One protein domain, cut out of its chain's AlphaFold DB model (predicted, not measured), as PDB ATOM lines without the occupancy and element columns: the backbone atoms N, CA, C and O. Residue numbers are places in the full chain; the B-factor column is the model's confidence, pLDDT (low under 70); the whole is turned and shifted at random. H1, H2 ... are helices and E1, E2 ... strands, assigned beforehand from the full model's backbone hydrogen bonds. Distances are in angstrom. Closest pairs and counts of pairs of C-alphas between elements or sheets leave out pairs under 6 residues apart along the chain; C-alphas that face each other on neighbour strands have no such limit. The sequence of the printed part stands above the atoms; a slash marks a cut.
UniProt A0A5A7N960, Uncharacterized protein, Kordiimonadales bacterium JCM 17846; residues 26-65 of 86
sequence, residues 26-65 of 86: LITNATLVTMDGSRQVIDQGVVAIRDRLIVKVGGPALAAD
ATOM      1  N   LEU A  26      -1.148  -8.463 107.310       95.25
ATOM      2  CA  LEU A  26      -2.596  -8.544 107.449       95.25
ATOM      3  C   LEU A  26      -2.934  -9.620 108.485       95.25
ATOM      4  O   LEU A  26      -2.645 -10.799 108.283       95.25
ATOM      5  N   ILE A  27      -3.549  -9.214 109.593       95.06
ATOM      6  CA  ILE A  27      -4.085 -10.121 110.612       95.06
ATOM      7  C   ILE A  27      -5.571 -10.310 110.315       95.06
ATOM      8  O   ILE A  27      -6.288  -9.328 110.139       95.06
ATOM      9  N   THR A  28      -6.042 -11.555 110.263       95.00
ATOM     10  CA  THR A  28      -7.434 -11.897 109.928       95.00
ATOM     11  C   THR A  28      -8.003 -12.920 110.896       95.00
ATOM     12  O   THR A  28      -7.246 -13.726 111.437       95.00
ATOM     13  N   ASN A  29      -9.334 -12.959 111.025       95.56
ATOM     14  CA  ASN A  29     -10.049 -13.918 111.872       95.56
ATOM     15  C   ASN A  29      -9.585 -13.873 113.342       95.56
ATOM     16  O   ASN A  29      -9.462 -14.906 113.998       95.56
ATOM     17  N   ALA A  30      -9.288 -12.671 113.839       95.88
ATOM     18  CA  ALA A  30      -8.884 -12.438 115.220       95.88
ATOM     19  C   ALA A  30     -10.062 -11.909 116.047       95.88
ATOM     20  O   ALA A  30     -10.931 -11.225 115.515       95.88
ATOM     21  N   THR A  31     -10.077 -12.164 117.354       97.44
ATOM     22  CA  THR A  31     -10.908 -11.378 118.278       97.44
ATOM     23  C   THR A  31     -10.124 -10.128 118.646       97.44
ATOM     24  O   THR A  31      -9.061 -10.217 119.263       97.44
ATOM     25  N   LEU A  32     -10.613  -8.966 118.222       95.81
ATOM     26  CA  LEU A  32      -9.969  -7.685 118.494       95.81
ATOM     27  C   LEU A  32     -10.679  -6.984 119.641       95.81
ATOM     28  O   LEU A  32     -11.904  -6.959 119.686       95.81
ATOM     29  N   VAL A  33      -9.906  -6.366 120.526       95.62
ATOM     30  CA  VAL A  33     -10.419  -5.483 121.573       95.62
ATOM     31  C   VAL A  33      -9.808  -4.111 121.332       95.62
ATOM     32  O   VAL A  33      -8.594  -3.946 121.462       95.62
ATOM     33  N   THR A  34     -10.619  -3.136 120.921       93.12
ATOM     34  CA  THR A  34     -10.130  -1.772 120.699       93.12
ATOM     35  C   THR A  34     -10.059  -1.018 122.023       93.12
ATOM     36  O   THR A  34     -10.902  -1.175 122.906       93.12
ATOM     37  N   MET A  35      -9.030  -0.184 122.172       91.25
ATOM     38  CA  MET A  35      -8.868   0.711 123.327       91.25
ATOM     39  C   MET A  35      -9.202   2.170 122.986       91.25
ATOM     40  O   MET A  35      -8.916   3.072 123.770       91.25
ATOM     41  N   ASP A  36      -9.785   2.409 121.808       85.88
ATOM     42  CA  ASP A  36     -10.290   3.724 121.427       85.88
ATOM     43  C   ASP A  36     -11.536   4.106 122.250       85.88
ATOM     44  O   ASP A  36     -12.021   3.348 123.095       85.88
ATOM     45  N   GLY A  37     -12.075   5.303 122.007       89.00
ATOM     46  CA  GLY A  37     -13.262   5.794 122.711       89.00
ATOM     47  C   GLY A  37     -14.510   4.918 122.542       89.00
ATOM     48  O   GLY A  37     -15.444   5.059 123.325       89.00
ATOM     49  N   SER A  38     -14.528   4.009 121.560       88.31
ATOM     50  CA  SER A  38     -15.649   3.107 121.300       88.31
ATOM     51  C   SER A  38     -15.548   1.764 122.031       88.31
ATOM     52  O   SER A  38     -16.578   1.121 122.218       88.31
ATOM     53  N   ARG A  39     -14.348   1.365 122.493       90.50
ATOM     54  CA  ARG A  39     -14.095   0.158 123.311       90.50
ATOM     55  C   ARG A  39     -14.807  -1.097 122.794       90.50
ATOM     56  O   ARG A  39     -15.505  -1.787 123.538       90.50
ATOM     57  N   GLN A  40     -14.664  -1.371 121.504       94.44
ATOM     58  CA  GLN A  40     -15.398  -2.439 120.836       94.44
ATOM     59  C   GLN A  40     -14.649  -3.767 120.909       94.44
ATOM     60  O   GLN A  40     -13.420  -3.816 120.819       94.44
ATOM     61  N   VAL A  41     -15.416  -4.855 121.006       96.44
ATOM     62  CA  VAL A  41     -14.937  -6.205 120.704       96.44
ATOM     63  C   VAL A  41     -15.391  -6.546 119.290       96.44
ATOM     64  O   VAL A  41     -16.582  -6.481 118.994       96.44
ATOM     65  N   ILE A  42     -14.444  -6.869 118.410       96.19
ATOM     66  CA  ILE A  42     -14.713  -7.222 117.014       96.19
ATOM     67  C   ILE A  42     -14.354  -8.691 116.822       96.19
ATOM     68  O   ILE A  42     -13.173  -9.055 116.797       96.19
ATOM     69  N   ASP A  43     -15.375  -9.525 116.659       96.44
ATOM     70  CA  ASP A  43     -15.197 -10.922 116.282       96.44
ATOM     71  C   ASP A  43     -14.833 -11.047 114.802       96.44
ATOM     72  O   ASP A  43     -15.316 -10.298 113.949       96.44
ATOM     73  N   GLN A  44     -13.950 -12.002 114.498       96.69
ATOM     74  CA  GLN A  44     -13.387 -12.197 113.156       96.69
ATOM     75  C   GLN A  44     -12.794 -10.909 112.556       96.69
ATOM     76  O   GLN A  44     -12.832 -10.680 111.345       96.69
ATOM     77  N   GLY A  45     -12.241 -10.067 113.424       97.00
ATOM     78  CA  GLY A  45     -11.653  -8.793 113.085       97.00
ATOM     79  C   GLY A  45     -10.402  -8.917 112.222       97.00
ATOM     80  O   GLY A  45      -9.743  -9.964 112.126       97.00
ATOM     81  N   VAL A  46     -10.098  -7.794 111.582       97.44
ATOM     82  CA  VAL A  46      -9.011  -7.613 110.631       97.44
ATOM     83  C   VAL A  46      -8.200  -6.388 111.034       97.44
ATOM     84  O   VAL A  46      -8.762  -5.323 111.300       97.44
ATOM     85  N   VAL A  47      -6.876  -6.538 111.053       96.81
ATOM     86  CA  VAL A  47      -5.926  -5.441 111.279       96.81
ATOM     87  C   VAL A  47      -4.939  -5.414 110.123       96.81
ATOM     88  O   VAL A  47      -4.270  -6.411 109.850       96.81
ATOM     89  N   ALA A  48      -4.851  -4.267 109.458       96.88
ATOM     90  CA  ALA A  48      -3.895  -4.012 108.392       96.88
ATOM     91  C   ALA A  48      -2.755  -3.139 108.920       96.88
ATOM     92  O   ALA A  48      -2.996  -2.072 109.497       96.88
ATOM     93  N   ILE A  49      -1.520  -3.598 108.728       96.50
ATOM     94  CA  ILE A  49      -0.306  -2.935 109.199       96.50
ATOM     95  C   ILE A  49       0.607  -2.676 108.006       96.50
ATOM     96  O   ILE A  49       0.930  -3.590 107.247       96.50
ATOM     97  N   ARG A  50       1.035  -1.422 107.874       96.12
ATOM     98  CA  ARG A  50       2.024  -0.983 106.890       96.12
ATOM     99  C   ARG A  50       3.121  -0.207 107.603       96.12
ATOM    100  O   ARG A  50       2.842   0.632 108.462       96.12
ATOM    101  N   ASP A  51       4.358  -0.525 107.263       95.69
ATOM    102  CA  ASP A  51       5.577  -0.117 107.937       95.69
ATOM    103  C   ASP A  51       5.525  -0.445 109.436       95.69
ATOM    104  O   ASP A  51       5.748  -1.574 109.868       95.69
ATOM    105  N   ARG A  52       5.213   0.558 110.259       96.00
ATOM    106  CA  ARG A  52       5.133   0.454 111.724       96.00
ATOM    107  C   ARG A  52       3.785   0.925 112.266       96.00
ATOM    108  O   ARG A  52       3.663   1.183 113.460       96.00
ATOM    109  N   LEU A  53       2.795   1.091 111.390       97.12
ATOM    110  CA  LEU A  53       1.514   1.707 111.708       97.12
ATOM    111  C   LEU A  53       0.361   0.748 111.427       97.12
ATOM    112  O   LEU A  53       0.312   0.096 110.384       97.12
ATOM    113  N   ILE A  54      -0.609   0.730 112.340       96.12
ATOM    114  CA  ILE A  54      -1.932   0.176 112.064       96.12
ATOM    115  C   ILE A  54      -2.658   1.187 111.179       96.12
ATOM    116  O   ILE A  54      -2.971   2.289 111.625       96.12
ATOM    117  N   VAL A  55      -2.904   0.823 109.923       96.38
ATOM    118  CA  VAL A  55      -3.553   1.713 108.948       96.38
ATOM    119  C   VAL A  55      -5.062   1.506 108.890       96.38
ATOM    120  O   VAL A  55      -5.788   2.410 108.484       96.38
ATOM    121  N   LYS A  56      -5.549   0.328 109.304       96.31
ATOM    122  CA  LYS A  56      -6.984   0.035 109.349       96.31
ATOM    123  C   LYS A  56      -7.296  -1.088 110.338       96.31
ATOM    124  O   LYS A  56      -6.547  -2.059 110.444       96.31
ATOM    125  N   VAL A  57      -8.423  -0.947 111.029       95.75
ATOM    126  CA  VAL A  57      -9.017  -1.942 111.931       95.75
ATOM    127  C   VAL A  57     -10.481  -2.082 111.544       95.75
ATOM    128  O   VAL A  57     -11.138  -1.078 111.270       95.75
ATOM    129  N   GLY A  58     -11.006  -3.302 111.493       95.88
ATOM    130  CA  GLY A  58     -12.409  -3.509 111.151       95.88
ATOM    131  C   GLY A  58     -12.851  -4.961 111.221       95.88
ATOM    132  O   GLY A  58     -12.108  -5.833 111.665       95.88
ATOM    133  N   GLY A  59     -14.085  -5.207 110.782       96.25
ATOM    134  CA  GLY A  59     -14.659  -6.548 110.676       96.25
ATOM    135  C   GLY A  59     -14.161  -7.339 109.454       96.25
ATOM    136  O   GLY A  59     -13.339  -6.845 108.677       96.25
ATOM    137  N   PRO A  60     -14.692  -8.552 109.225       96.25
ATOM    138  CA  PRO A  60     -14.174  -9.502 108.233       96.25
ATOM    139  C   PRO A  60     -14.209  -8.995 106.783       96.25
ATOM    140  O   PRO A  60     -13.356  -9.377 105.980       96.25
ATOM    141  N   ALA A  61     -15.148  -8.102 106.445       95.31
ATOM    142  CA  ALA A  61     -15.251  -7.508 105.111       95.31
ATOM    143  C   ALA A  61     -13.996  -6.708 104.715       95.31
ATOM    144  O   ALA A  61     -13.630  -6.691 103.543       95.31
ATOM    145  N   LEU A  62     -13.288  -6.126 105.692       95.56
ATOM    146  CA  LEU A  62     -12.066  -5.353 105.460       95.56
ATOM    147  C   LEU A  62     -10.963  -6.186 104.793       95.56
ATOM    148  O   LEU A  62     -10.129  -5.654 104.071       95.56
ATOM    149  N   ALA A  63     -10.945  -7.503 105.002       94.56
ATOM    150  CA  ALA A  63      -9.913  -8.355 104.427       94.56
ATOM    151  C   ALA A  63     -10.060  -8.569 102.909       94.56
ATOM    152  O   ALA A  63      -9.204  -9.243 102.334       94.56
ATOM    153  N   ALA A  64     -11.141  -8.094 102.280       93.06
ATOM    154  CA  ALA A  64     -11.292  -8.080 100.824       93.06
ATOM    155  C   ALA A  64     -10.568  -6.887 100.172       93.06
ATOM    156  O   ALA A  64     -10.222  -6.963  98.997       93.06
ATOM    157  N   ASP A  65     -10.288  -5.830 100.944       94.38
ATOM    158  CA  ASP A  65      -9.595  -4.630 100.460       94.38
ATOM    159  C   ASP A  65      -8.100  -4.883 100.206       94.38
ATOM    160  O   ASP A  65      -7.459  -4.089  99.522       94.38
TER     161      ASP A  65
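This is residues 26 to 65 of the 86 residues of an uncharacterized protein of Kordiimonadales bacterium JCM 17846 (UniProt A0A5A7N960). A strongly twisted three-stranded antiparallel sheet is folded into a V by bends in E1 and E2, and short helix H1 packs over E2 near the bend. The 40 printed residues include E1, E2, E3, then H1; the strands form a meander, each the antiparallel neighbour of the one before. The class is mostly strand; the whole is compact, radius of gyration of the C-alphas 9.8 A, spans 24 by 20 by 13 A.

Inner strand E2, residues 41 to 50, bends by 91 degrees at residue 44. Edge strand E1, residues 26 to 33, bends by 93 degrees at residue 29 and forms a hairpin with E2; N 27 and O 47 are 2.9 A apart. Edge strand E3, residues 53 to 58, forms a hairpin with E2; N 46 and O 58 are 2.8 A apart. H1, residues 60 to 64, is on the sheet over E2, height over the sheet 7.9 A; their closest C-alphas, Gly 45 and Pro 60, are 5.5 A apart. In H1, 0 of 1 O i to N i+4 pairs and 2 of 2 O i to N i+3 pairs are within hydrogen-bond range.

From first to last C-alpha, E2 measures 22.5 A, E1 16.4 A, E3 14.9 A and H1 8.1 A. E1 begins at (-2.596, -8.544, 107.449); H1 ends at (-11.292, -8.080, 100.824).

The farthest C-alphas, Gly 37 and Ala 64, are 26.0 A apart. The printed part has no cut and no long link; no printed residue is under 70 in pLDDT.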